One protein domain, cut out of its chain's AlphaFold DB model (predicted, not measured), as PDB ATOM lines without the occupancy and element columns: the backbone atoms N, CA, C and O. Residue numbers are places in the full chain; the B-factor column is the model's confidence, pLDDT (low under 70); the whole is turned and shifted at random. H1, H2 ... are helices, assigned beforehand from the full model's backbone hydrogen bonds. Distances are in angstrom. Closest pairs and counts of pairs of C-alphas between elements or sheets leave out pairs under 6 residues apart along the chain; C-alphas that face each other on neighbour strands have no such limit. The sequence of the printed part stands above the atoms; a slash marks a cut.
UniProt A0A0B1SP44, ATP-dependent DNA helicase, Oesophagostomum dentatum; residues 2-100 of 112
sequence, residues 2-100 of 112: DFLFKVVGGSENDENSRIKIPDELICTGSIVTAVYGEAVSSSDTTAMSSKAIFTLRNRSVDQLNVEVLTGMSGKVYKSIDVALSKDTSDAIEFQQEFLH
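This is residues 2 to 100 of the 112 residues of the protein "ATP-dependent DNA helicase" of Oesophagostomum dentatum (UniProt A0A0B1SP44). With little regular structure, this is a drawn-out rod: H2 and H4 meet in its middle with H3 near H2, and long links lead to lone H1 and H5. The printed part has 99 residues, five named helices, H1 to H5, and no named strand: all helix, with 35 residues in named elements. It is extended, radius of gyration of the C-alphas 22.4 A, spanning 75 by 28 by 21 A.

Find C-alpha 2 at (208.860, 155.194, 119.946), where H1, residues 2 to 8, begins. H2 is residues 31 to 36, H3 45 to 49, H4 58 to 70, 18.3 A long from first to last C-alpha; H5, 96 to 99, ends at (233.929, 194.843, 109.391).

H2 and H4 touch, H4 with residues 64 to 68 alone; their closest C-alphas, Val 32 and Val 68, are 6.2 A apart. H1, H3 and H5 touch no helix. In H1 to H4 every O i to N i+4 pair is within hydrogen-bond range; H5 is too short for one.

The printed part has no cut. Residues 41 to 42 and 73 to 100 have pLDDT under 70.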
ATOM      1  N   ASP A   2     208.502 156.574 120.323       77.88
ATOM      2  CA  ASP A   2     208.860 155.194 119.946       77.88
ATOM      3  C   ASP A   2     208.589 154.824 118.481       77.88
ATOM      4  O   ASP A   2     209.363 154.077 117.892       77.88
ATOM      5  N   PHE A   3     207.541 155.371 117.857       80.69
ATOM      6  CA  PHE A   3     207.212 155.068 116.460       80.69
ATOM      7  C   PHE A   3     208.337 155.441 115.483       80.69
ATOM      8  O   PHE A   3     208.699 154.634 114.633       80.69
ATOM      9  N   LEU A   4     208.952 156.622 115.635       76.44
ATOM     10  CA  LEU A   4     210.025 157.060 114.735       76.44
ATOM     11  C   LEU A   4     211.265 156.165 114.868       76.44
ATOM     12  O   LEU A   4     211.872 155.801 113.866       76.44
ATOM     13  N   PHE A   5     211.607 155.752 116.092       80.69
ATOM     14  CA  PHE A   5     212.705 154.811 116.321       80.69
ATOM     15  C   PHE A   5     212.433 153.442 115.704       80.69
ATOM     16  O   PHE A   5     213.342 152.843 115.135       80.69
ATOM     17  N   LYS A   6     211.191 152.957 115.767       82.62
ATOM     18  CA  LYS A   6     210.805 151.693 115.134       82.62
ATOM     19  C   LYS A   6     210.794 151.773 113.605       82.62
ATOM     20  O   LYS A   6     211.230 150.838 112.943       82.62
ATOM     21  N   VAL A   7     210.375 152.910 113.046       82.25
ATOM     22  CA  VAL A   7     210.478 153.208 111.610       82.25
ATOM     23  C   VAL A   7     211.936 153.200 111.152       82.25
ATOM     24  O   VAL A   7     212.269 152.523 110.184       82.25
ATOM     25  N   VAL A   8     212.824 153.889 111.875       75.31
ATOM     26  CA  VAL A   8     214.266 153.915 111.572       75.31
ATOM     27  C   VAL A   8     214.901 152.534 111.758       75.31
ATOM     28  O   VAL A   8     215.737 152.129 110.956       75.31
ATOM     29  N   GLY A   9     214.484 151.793 112.785       80.06
ATOM     30  CA  GLY A   9     214.910 150.415 113.037       80.06
ATOM     31  C   GLY A   9     214.306 149.384 112.081       80.06
ATOM     32  O   GLY A   9     214.672 148.213 112.147       80.06
ATOM     33  N   GLY A  10     213.389 149.797 111.203       79.06
ATOM     34  CA  GLY A  10     212.759 148.951 110.196       79.06
ATOM     35  C   GLY A  10     211.739 147.940 110.728       79.06
ATOM     36  O   GLY A  10     211.333 147.059 109.974       79.06
ATOM     37  N   SER A  11     211.314 148.049 111.990       80.94
ATOM     38  CA  SER A  11     210.386 147.106 112.631       80.94
ATOM     39  C   SER A  11     208.902 147.401 112.379       80.94
ATOM     40  O   SER A  11     208.061 146.585 112.735       80.94
ATOM     41  N   GLU A  12     208.580 148.534 111.747       84.62
ATOM     42  CA  GLU A  12     207.204 148.957 111.404       84.62
ATOM     43  C   GLU A  12     206.908 148.867 109.895       84.62
ATOM     44  O   GLU A  12     205.927 149.426 109.409       84.62
ATOM     45  N   ASN A  13     207.771 148.187 109.137       86.19
ATOM     46  CA  ASN A  13     207.564 147.960 107.711       86.19
ATOM     47  C   ASN A  13     206.596 146.792 107.477       86.19
ATOM     48  O   ASN A  13     206.709 145.748 108.119       86.19
ATOM     49  N   ASP A  14     205.682 146.947 106.522       85.31
ATOM     50  CA  ASP A  14     204.871 145.849 105.998       85.31
ATOM     51  C   ASP A  14     205.675 144.941 105.041       85.31
ATOM     52  O   ASP A  14     206.847 145.184 104.744       85.31
ATOM     53  N   GLU A  15     205.033 143.891 104.519       85.75
ATOM     54  CA  GLU A  15     205.636 142.935 103.573       85.75
ATOM     55  C   GLU A  15     206.157 143.586 102.275       85.75
ATOM     56  O   GLU A  15     206.949 142.982 101.552       85.75
ATOM     57  N   ASN A  16     205.751 144.827 101.982       85.31
ATOM     58  CA  ASN A  16     206.153 145.601 100.810       85.31
ATOM     59  C   ASN A  16     207.119 146.750 101.152       85.31
ATOM     60  O   ASN A  16     207.306 147.650 100.325       85.31
ATOM     61  N   SER A  17     207.723 146.751 102.346       83.62
ATOM     62  CA  SER A  17     208.614 147.816 102.834       83.62
ATOM     63  C   SER A  17     207.941 149.188 102.923       83.62
ATOM     64  O   SER A  17     208.574 150.224 102.696       83.62
ATOM     65  N   ARG A  18     206.640 149.217 103.219       86.69
ATOM     66  CA  ARG A  18     205.881 150.449 103.442       86.69
ATOM     67  C   ARG A  18     205.566 150.610 104.915       86.69
ATOM     68  O   ARG A  18     205.384 149.643 105.645       86.69
ATOM     69  N   ILE A  19     205.449 151.865 105.323       87.38
ATOM     70  CA  ILE A  19     205.086 152.241 106.685       87.38
ATOM     71  C   ILE A  19     203.733 152.928 106.624       87.38
ATOM     72  O   ILE A  19     203.528 153.849 105.827       87.38
ATOM     73  N   LYS A  20     202.815 152.507 107.490       85.44
ATOM     74  CA  LYS A  20     201.563 153.224 107.712       85.44
ATOM     75  C   LYS A  20     201.772 154.227 108.840       85.44
ATOM     76  O   LYS A  20     202.016 153.835 109.974       85.44
ATOM     77  N   ILE A  21     201.683 155.515 108.521       85.31
ATOM     78  CA  ILE A  21     201.772 156.579 109.525       85.31
ATOM     79  C   ILE A  21     200.416 156.672 110.247       85.31
ATOM     80  O   ILE A  21     199.398 156.802 109.564       85.31
ATOM     81  N   PRO A  22     200.374 156.574 111.588       86.56
ATOM     82  CA  PRO A  22     199.168 156.820 112.373       86.56
ATOM     83  C   PRO A  22     198.603 158.224 112.134       86.56
ATOM     84  O   PRO A  22     199.366 159.187 112.081       86.56
ATOM     85  N   ASP A  23     197.276 158.352 112.074       85.31
ATOM     86  CA  ASP A  23     196.611 159.641 111.819       85.31
ATOM     87  C   ASP A  23     196.931 160.696 112.895       85.31
ATOM     88  O   ASP A  23     196.999 161.885 112.605       85.31
ATOM     89  N   GLU A  24     197.217 160.264 114.126       84.94
ATOM     90  CA  GLU A  24     197.659 161.122 115.238       84.94
ATOM     91  C   GLU A  24     199.034 161.779 115.018       84.94
ATOM     92  O   GLU A  24     199.347 162.783 115.654       84.94
ATOM     93  N   LEU A  25     199.857 161.230 114.119       82.00
ATOM     94  CA  LEU A  25     201.160 161.791 113.750       82.00
ATOM     95  C   LEU A  25     201.078 162.687 112.508       82.00
ATOM     96  O   LEU A  25     202.095 163.228 112.071       82.00
ATOM     97  N   ILE A  26     199.885 162.844 111.928       85.06
ATOM     98  CA  ILE A  26     199.656 163.676 110.752       85.06
ATOM     99  C   ILE A  26     199.200 165.062 111.208       85.06
ATOM    100  O   ILE A  26     198.144 165.233 111.812       85.06
ATOM    101  N   CYS A  27     199.989 166.080 110.874       85.94
ATOM    102  CA  CYS A  27     199.599 167.475 111.041       85.94
ATOM    103  C   CYS A  27     198.922 167.977 109.756       85.94
ATOM    104  O   CYS A  27     199.503 167.880 108.676       85.94
ATOM    105  N   THR A  28     197.708 168.525 109.860       83.25
ATOM    106  CA  THR A  28     196.940 169.081 108.725       83.25
ATOM    107  C   THR A  28     197.083 170.604 108.569       83.25
ATOM    108  O   THR A  28     196.338 171.220 107.812       83.25
ATOM    109  N   GLY A  29     198.058 171.216 109.251       85.94
ATOM    110  CA  GLY A  29     198.331 172.657 109.220       85.94
ATOM    111  C   GLY A  29     199.828 172.975 109.219       85.94
ATOM    112  O   GLY A  29     200.644 172.140 108.829       85.94
ATOM    113  N   SER A  30     200.199 174.186 109.656       87.62
ATOM    114  CA  SER A  30     201.616 174.535 109.811       87.62
ATOM    115  C   SER A  30     202.243 173.702 110.928       87.62
ATOM    116  O   SER A  30     201.841 173.772 112.093       87.62
ATOM    117  N   ILE A  31     203.270 172.932 110.564       89.94
ATOM    118  CA  ILE A  31     204.080 172.178 111.522       89.94
ATOM    119  C   ILE A  31     204.821 173.116 112.484       89.94
ATOM    120  O   ILE A  31     205.048 172.753 113.635       89.94
ATOM    121  N   VAL A  32     205.144 174.339 112.045       88.44
ATOM    122  CA  VAL A  32     205.781 175.360 112.883       88.44
ATOM    123  C   VAL A  32     204.843 175.756 114.013       88.44
ATOM    124  O   VAL A  32     205.224 175.659 115.179       88.44
ATOM    125  N   THR A  33     203.591 176.094 113.695       88.00
ATOM    126  CA  THR A  33     202.578 176.420 114.707       88.00
ATOM    127  C   THR A  33     202.258 175.224 115.600       88.00
ATOM    128  O   THR A  33     202.088 175.386 116.807       88.00
ATOM    129  N   ALA A  34     202.222 174.007 115.049       88.75
ATOM    130  CA  ALA A  34     201.965 172.801 115.833       88.75
ATOM    131  C   ALA A  34     203.067 172.512 116.873       88.75
ATOM    132  O   ALA A  34     202.772 172.030 117.965       88.75
ATOM    133  N   VAL A  35     204.332 172.806 116.553       88.31
ATOM    134  CA  VAL A  35     205.475 172.549 117.445       88.31
ATOM    135  C   VAL A  35     205.733 173.723 118.393       88.31
ATOM    136  O   VAL A  35     205.916 173.515 119.598       88.31
ATOM    137  N   TYR A  36     205.739 174.954 117.881       86.25
ATOM    138  CA  TYR A  36     206.156 176.150 118.619       86.25
ATOM    139  C   TYR A  36     204.997 177.043 119.098       86.25
ATOM    140  O   TYR A  36     205.218 177.863 119.986       86.25
ATOM    141  N   GLY A  37     203.768 176.837 118.615       85.50
ATOM    142  CA  GLY A  37     202.600 177.676 118.914       85.50
ATOM    143  C   GLY A  37     202.423 178.841 117.930       85.50
ATOM    144  O   GLY A  37     203.192 178.986 116.985       85.50
ATOM    145  N   GLU A  38     201.392 179.672 118.129       79.81
ATOM    146  CA  GLU A  38     201.121 180.834 117.253       79.81
ATOM    147  C   GLU A  38     202.149 181.962 117.392       79.81
ATOM    148  O   GLU A  38     202.408 182.681 116.431       79.81
ATOM    149  N   ALA A  39     202.738 182.116 118.577       74.56
ATOM    150  CA  ALA A  39     203.754 183.118 118.847       74.56
ATOM    151  C   ALA A  39     204.910 182.473 119.605       74.56
ATOM    152  O   ALA A  39     204.717 181.857 120.658       74.56
ATOM    153  N   VAL A  40     206.119 182.637 119.076       70.88
ATOM    154  CA  VAL A  40     207.319 182.083 119.693       70.88
ATOM    155  C   VAL A  40     207.811 183.076 120.746       70.88
ATOM    156  O   VAL A  40     208.491 184.056 120.438       70.88
ATOM    157  N   SER A  41     207.419 182.848 122.004       69.94
ATOM    158  CA  SER A  41     207.861 183.673 123.130       69.94
ATOM    159  C   SER A  41     209.339 183.434 123.442       69.94
ATOM    160  O   SER A  41     209.752 182.310 123.728       69.94
ATOM    161  N   SER A  42     210.127 184.509 123.496       66.50
ATOM    162  CA  SER A  42     211.530 184.463 123.925       66.50
ATOM    163  C   SER A  42     211.708 184.272 125.439       66.50
ATOM    164  O   SER A  42     212.840 184.239 125.915       66.50
ATOM    165  N   SER A  43     210.622 184.209 126.218       71.44
ATOM    166  CA  SER A  43     210.692 184.075 127.678       71.44
ATOM    167  C   SER A  43     211.038 182.664 128.144       71.44
ATOM    168  O   SER A  43     211.514 182.503 129.263       71.44
ATOM    169  N   ASP A  44     210.773 181.649 127.318       72.12
ATOM    170  CA  ASP A  44     210.863 180.242 127.715       72.12
ATOM    171  C   ASP A  44     211.872 179.470 126.855       72.12
ATOM    172  O   ASP A  44     211.554 178.562 126.083       72.12
ATOM    173  N   THR A  45     213.139 179.872 126.978       74.62
ATOM    174  CA  THR A  45     214.268 179.322 126.212       74.62
ATOM    175  C   THR A  45     214.424 177.806 126.389       74.62
ATOM    176  O   THR A  45     214.866 177.124 125.467       74.62
ATOM    177  N   THR A  46     214.028 177.254 127.539       79.44
ATOM    178  CA  THR A  46     214.086 175.810 127.833       79.44
ATOM    179  C   THR A  46     213.045 175.019 127.034       79.44
ATOM    180  O   THR A  46     213.338 173.957 126.478       79.44
ATOM    181  N   ALA A  47     211.821 175.540 126.928       78.19
ATOM    182  CA  ALA A  47     210.779 174.935 126.102       78.19
ATOM    183  C   ALA A  47     211.111 175.017 124.601       78.19
ATOM    184  O   ALA A  47     210.676 174.167 123.827       78.19
ATOM    185  N   MET A  48     211.892 176.018 124.190       78.88
ATOM    186  CA  MET A  48     212.345 176.183 122.807       78.88
ATOM    187  C   MET A  48     213.500 175.262 122.444       78.88
ATOM    188  O   MET A  48     213.445 174.602 121.410       78.88
ATOM    189  N   SER A  49     214.511 175.155 123.305       82.56
ATOM    190  CA  SER A  49     215.683 174.314 123.041       82.56
ATOM    191  C   SER A  49     215.373 172.813 123.040       82.56
ATOM    192  O   SER A  49     216.112 172.035 122.444       82.56
ATOM    193  N   SER A  50     214.269 172.399 123.667       86.25
ATOM    194  CA  SER A  50     213.819 171.000 123.695       86.25
ATOM    195  C   SER A  50     213.050 170.552 122.446       86.25
ATOM    196  O   SER A  50     212.732 169.367 122.321       86.25
ATOM    197  N   LYS A  51     212.749 171.463 121.512       86.38
ATOM    198  CA  LYS A  51     211.942 171.189 120.318       86.38
ATOM    199  C   LYS A  51     212.758 171.381 119.043       86.38
ATOM    200  O   LYS A  51     213.479 172.364 118.904       86.38
ATOM    201  N   ALA A  52     212.585 170.472 118.086       85.44
ATOM    202  CA  ALA A  52     213.211 170.550 116.770       85.44
ATOM    203  C   ALA A  52     212.283 169.986 115.688       85.44
ATOM    204  O   ALA A  52     211.565 169.012 115.923       85.44
ATOM    205  N   ILE A  53     212.332 170.584 114.496       87.50
ATOM    206  CA  ILE A  53     211.633 170.099 113.302       87.50
ATOM    207  C   ILE A  53     212.681 169.573 112.324       87.50
ATOM    208  O   ILE A  53     213.594 170.295 111.930       87.50
ATOM    209  N   PHE A  54     212.540 168.312 111.917       84.50
ATOM    210  CA  PHE A  54     213.435 167.679 110.950       84.50
ATOM    211  C   PHE A  54     212.767 167.572 109.583       84.50
ATOM    212  O   PHE A  54     211.585 167.247 109.478       84.50
ATOM    213  N   THR A  55     213.543 167.783 108.519       83.88
ATOM    214  CA  THR A  55     213.111 167.497 107.147       83.88
ATOM    215  C   THR A  55     214.214 166.792 106.370       83.88
ATOM    216  O   THR A  55     215.383 166.826 106.745       83.88
ATOM    217  N   LEU A  56     213.843 166.143 105.265       80.19
ATOM    218  CA  LEU A  56     214.777 165.372 104.440       80.19
ATOM    219  C   LEU A  56     215.666 166.244 103.539       80.19
ATOM    220  O   LEU A  56     216.621 165.737 102.956       80.19
ATOM    221  N   ARG A  57     215.327 167.525 103.338       85.19
ATOM    222  CA  ARG A  57     216.028 168.409 102.397       85.19
ATOM    223  C   ARG A  57     216.361 169.739 103.050       85.19
ATOM    224  O   ARG A  57     215.466 170.407 103.549       85.19
ATOM    225  N   ASN A  58     217.601 170.189 102.882       84.31
ATOM    226  CA  ASN A  58     218.063 171.468 103.430       84.31
ATOM    227  C   ASN A  58     217.207 172.654 102.970       84.31
ATOM    228  O   ASN A  58     216.776 173.430 103.802       84.31
ATOM    229  N   ARG A  59     216.804 172.709 101.691       84.94
ATOM    230  CA  ARG A  59     215.893 173.765 101.200       84.94
ATOM    231  C   ARG A  59     214.579 173.875 101.988       84.94
ATOM    232  O   ARG A  59     213.986 174.942 102.069       84.94
ATOM    233  N   SER A  60     214.088 172.748 102.505       86.19
ATOM    234  CA  SER A  60     212.870 172.697 103.314       86.19
ATOM    235  C   SER A  60     213.156 173.097 104.761       86.19
ATOM    236  O   SER A  60     212.298 173.706 105.386       86.19
ATOM    237  N   VAL A  61     214.360 172.808 105.268       85.38
ATOM    238  CA  VAL A  61     214.854 173.348 106.544       85.38
ATOM    239  C   VAL A  61     214.951 174.870 106.473       85.38
ATOM    240  O   VAL A  61     214.427 175.535 107.356       85.38
ATOM    241  N   ASP A  62     215.538 175.424 105.412       85.94
ATOM    242  CA  ASP A  62     215.695 176.875 105.251       85.94
ATOM    243  C   ASP A  62     214.337 177.588 105.272       85.94
ATOM    244  O   ASP A  62     214.153 178.571 105.986       85.94
ATOM    245  N   GLN A  63     213.352 177.043 104.552       88.12
ATOM    246  CA  GLN A  63     211.992 177.581 104.538       88.12
ATOM    247  C   GLN A  63     211.337 177.547 105.928       88.12
ATOM    248  O   GLN A  63     210.718 178.530 106.335       88.12
ATOM    249  N   LEU A  64     211.489 176.444 106.665       89.69
ATOM    250  CA  LEU A  64     210.949 176.316 108.022       89.69
ATOM    251  C   LEU A  64     211.656 177.236 109.014       89.69
ATOM    252  O   LEU A  64     211.001 177.815 109.874       89.69
ATOM    253  N   ASN A  65     212.973 177.405 108.890       86.88
ATOM    254  CA  ASN A  65     213.735 178.318 109.732       86.88
ATOM    255  C   ASN A  65     213.236 179.754 109.556       86.88
ATOM    256  O   ASN A  65     213.001 180.437 110.547       86.88
ATOM    257  N   VAL A  66     213.002 180.194 108.315       86.44
ATOM    258  CA  VAL A  66     212.427 181.520 108.039       86.44
ATOM    259  C   VAL A  66     211.031 181.660 108.654       86.44
ATOM    260  O   VAL A  66     210.732 182.688 109.262       86.44
ATOM    261  N   GLU A  67     210.180 180.638 108.539       87.88
ATOM    262  CA  GLU A  67     208.830 180.650 109.119       87.88
ATOM    263  C   GLU A  67     208.865 180.749 110.655       87.88
ATOM    264  O   GLU A  67     208.176 181.594 111.228       87.88
ATOM    265  N   VAL A  68     209.720 179.962 111.319       86.62
ATOM    266  CA  VAL A  68     209.933 180.024 112.778       86.62
ATOM    267  C   VAL A  68     210.429 181.409 113.192       86.62
ATOM    268  O   VAL A  68     209.860 182.015 114.098       86.62
ATOM    269  N   LEU A  69     211.454 181.934 112.514       82.88
ATOM    270  CA  LEU A  69     212.048 183.237 112.827       82.88
ATOM    271  C   LEU A  69     211.053 184.387 112.637       82.88
ATOM    272  O   LEU A  69     211.044 185.321 113.432       82.88
ATOM    273  N   THR A  70     210.169 184.304 111.640       82.25
ATOM    274  CA  THR A  70     209.122 185.315 111.410       82.25
ATOM    275  C   THR A  70     208.109 185.362 112.562       82.25
ATOM    276  O   THR A  70     207.573 186.425 112.870       82.25
ATOM    277  N   GLY A  71     207.857 184.226 113.222       77.38
ATOM    278  CA  GLY A  71     206.987 184.130 114.399       77.38
ATOM    279  C   GLY A  71     207.661 184.498 115.728       77.38
ATOM    280  O   GLY A  71     206.985 184.561 116.759       77.38
ATOM    281  N   MET A  72     208.978 184.729 115.730       77.25
ATOM    282  CA  MET A  72     209.744 185.129 116.910       77.25
ATOM    283  C   MET A  72     209.768 186.651 117.046       77.25
ATOM    284  O   MET A  72     210.210 187.374 116.157       77.25
ATOM    285  N   SER A  73     209.365 187.160 118.211       66.25
ATOM    286  CA  SER A  73     209.559 188.571 118.553       66.25
ATOM    287  C   SER A  73     211.019 188.807 118.964       66.25
ATOM    288  O   SER A  73     211.354 188.797 120.151       66.25
ATOM    289  N   GLY A  74     211.903 188.961 117.980       63.12
ATOM    290  CA  GLY A  74     213.336 189.197 118.162       63.12
ATOM    291  C   GLY A  74     213.788 190.555 117.626       63.12
ATOM    292  O   GLY A  74     213.114 191.184 116.812       63.12
ATOM    293  N   LYS A  75     214.952 191.024 118.086       60.47
ATOM    294  CA  LYS A  75     215.652 192.139 117.441       60.47
ATOM    295  C   LYS A  75     216.513 191.571 116.321       60.47
ATOM    296  O   LYS A  75     217.376 190.755 116.615       60.47
ATOM    297  N   VAL A  76     216.294 192.049 115.100       58.69
ATOM    298  CA  VAL A  76     217.207 191.817 113.977       58.69
ATOM    299  C   VAL A  76     218.408 192.745 114.156       58.69
ATOM    300  O   VAL A  76     218.278 193.972 114.087       58.69
ATOM    301  N   TYR A  77     219.565 192.169 114.441       55.56
ATOM    302  CA  TYR A  77     220.857 192.827 114.480       55.56
ATOM    303  C   TYR A  77     221.511 192.725 113.107       55.56
ATOM    304  O   TYR A  77     222.191 191.762 112.768       55.56
ATOM    305  N   LYS A  78     221.348 193.792 112.328       54.28
ATOM    306  CA  LYS A  78     222.135 193.982 111.112       54.28
ATOM    307  C   LYS A  78     223.566 194.317 111.501       54.28
ATOM    308  O   LYS A  78     223.774 195.212 112.327       54.28
ATOM    309  N   SER A  79     224.543 193.637 110.903       52.75
ATOM    310  CA  SER A  79     225.931 194.080 111.008       52.75
ATOM    311  C   SER A  79     226.016 195.512 110.485       52.75
ATOM    312  O   SER A  79     225.560 195.815 109.382       52.75
ATOM    313  N   ILE A  80     226.555 196.417 111.296       54.41
ATOM    314  CA  ILE A  80     226.872 197.763 110.835       54.41
ATOM    315  C   ILE A  80     228.300 197.694 110.319       54.41
ATOM    316  O   ILE A  80     229.211 197.380 111.076       54.41
ATOM    317  N   ASP A  81     228.491 198.025 109.049       55.06
ATOM    318  CA  ASP A  81     229.801 198.060 108.387       55.06
ATOM    319  C   ASP A  81     230.751 199.141 108.937       55.06
ATOM    320  O   ASP A  81     231.881 199.300 108.478       55.06
ATOM    321  N   VAL A  82     230.269 199.935 109.895       55.16
ATOM    322  CA  VAL A  82     230.931 201.116 110.438       55.16
ATOM    323  C   VAL A  82     230.740 201.131 111.949       55.16
ATOM    324  O   VAL A  82     229.618 201.236 112.449       55.16
ATOM    325  N   ALA A  83     231.841 201.074 112.692       58.44
ATOM    326  CA  ALA A  83     231.811 201.329 114.122       58.44
ATOM    327  C   ALA A  83     231.512 202.817 114.375       58.44
ATOM    328  O   ALA A  83     232.270 203.700 113.971       58.44
ATOM    329  N   LEU A  84     230.403 203.110 115.056       59.41
ATOM    330  CA  LEU A  84     230.110 204.451 115.563       59.41
ATOM    331  C   LEU A  84     230.859 204.648 116.889       59.41
ATOM    332  O   LEU A  84     230.289 204.409 117.953       59.41
ATOM    333  N   SER A  85     232.127 205.068 116.840       58.94
ATOM    334  CA  SER A  85     232.835 205.535 118.041       58.94
ATOM    335  C   SER A  85     232.739 207.056 118.194       58.94
ATOM    336  O   SER A  85     232.724 207.802 117.215       58.94
ATOM    337  N   LYS A  86     232.646 207.516 119.447       58.09
ATOM    338  CA  LYS A  86     232.749 208.935 119.815       58.09
ATOM    339  C   LYS A  86     234.198 209.422 119.842       58.09
ATOM    340  O   LYS A  86     234.412 210.629 119.761       58.09
ATOM    341  N   ASP A  87     235.157 208.503 119.923       60.78
ATOM    342  CA  ASP A  87     236.579 208.784 120.059       60.78
ATOM    343  C   ASP A  87     237.336 208.342 118.802       60.78
ATOM    344  O   ASP A  87     237.241 207.211 118.325       60.78
ATOM    345  N   THR A  88     238.119 209.261 118.236       60.28
ATOM    346  CA  THR A  88     238.849 209.049 116.976       60.28
ATOM    347  C   THR A  88     239.973 208.010 117.085       60.28
ATOM    348  O   THR A  88     240.511 207.601 116.059       60.28
ATOM    349  N   SER A  89     240.346 207.592 118.301       62.78
ATOM    350  CA  SER A  89     241.319 206.520 118.562       62.78
ATOM    351  C   SER A  89     240.776 205.129 118.245       62.78
ATOM    352  O   SER A  89     241.526 204.279 117.773       62.78
ATOM    353  N   ASP A  90     239.475 204.914 118.440       58.31
ATOM    354  CA  ASP A  90     238.839 203.600 118.284       58.31
ATOM    355  C   ASP A  90     238.641 203.248 116.803       58.31
ATOM    356  O   ASP A  90     238.510 202.086 116.430       58.31
ATOM    357  N   ALA A  91     238.680 204.254 115.924       56.97
ATOM    358  CA  ALA A  91     238.650 204.069 114.476       56.97
ATOM    359  C   ALA A  91     239.845 203.245 113.951       56.97
ATOM    360  O   ALA A  91     239.763 202.679 112.862       56.97
ATOM    361  N   ILE A  92     240.943 203.164 114.717       59.16
ATOM    362  CA  ILE A  92     242.113 202.333 114.396       59.16
ATOM    363  C   ILE A  92     241.868 200.862 114.777       59.16
ATOM    364  O   ILE A  92     242.361 199.975 114.087       59.16
ATOM    365  N   GLU A  93     241.085 200.586 115.827       61.53
ATOM    366  CA  GLU A  93     240.743 199.220 116.260       61.53
ATOM    367  C   GLU A  93     239.620 198.588 115.420       61.53
ATOM    368  O   GLU A  93     239.567 197.368 115.280       61.53
ATOM    369  N   PHE A  94     238.762 199.405 114.800       59.19
ATOM    370  CA  PHE A  94     237.636 198.959 113.974       59.19
ATOM    371  C   PHE A  94     237.804 199.347 112.500       59.19
ATOM    372  O   PHE A  94     236.940 200.002 111.914       59.19
ATOM    373  N   GLN A  95     238.928 198.967 111.883       59.06
ATOM    374  CA  GLN A  95     239.135 199.245 110.460       59.06
ATOM    375  C   GLN A  95     238.056 198.547 109.620       59.06
ATOM    376  O   GLN A  95     237.729 197.378 109.838       59.06
ATOM    377  N   GLN A  96     237.519 199.263 108.630       54.41
ATOM    378  CA  GLN A  96     236.412 198.802 107.784       54.41
ATOM    379  C   GLN A  96     236.716 197.468 107.076       54.41
ATOM    380  O   GLN A  96     235.813 196.693 106.783       54.41
ATOM    381  N   GLU A  97     237.996 197.168 106.859       55.91
ATOM    382  CA  GLU A  97     238.503 195.926 106.265       55.91
ATOM    383  C   GLU A  97     238.248 194.676 107.133       55.91
ATOM    384  O   GLU A  97     238.201 193.577 106.589       55.91
ATOM    385  N   PHE A  98     238.043 194.829 108.449       56.50
ATOM    386  CA  PHE A  98     237.636 193.748 109.363       56.50
ATOM    387  C   PHE A  98     236.115 193.672 109.572       56.50
ATOM    388  O   PHE A  98     235.604 192.624 109.958       56.50
ATOM    389  N   LEU A  99     235.395 194.772 109.325       57.88
ATOM    390  CA  LEU A  99     233.929 194.843 109.391       57.88
ATOM    391  C   LEU A  99     233.281 194.315 108.104       57.88
ATOM    392  O   LEU A  99     232.240 193.663 108.143       57.88
ATOM    393  N   HIS A 100     233.919 194.548 106.956       53.12
ATOM    394  CA  HIS A 100     233.486 194.029 105.669       53.12
ATOM    395  C   HIS A 100     234.069 192.635 105.411       53.12
ATOM    396  O   HIS A 100     235.262 192.489 105.170       53.12
TER     397      HIS A 100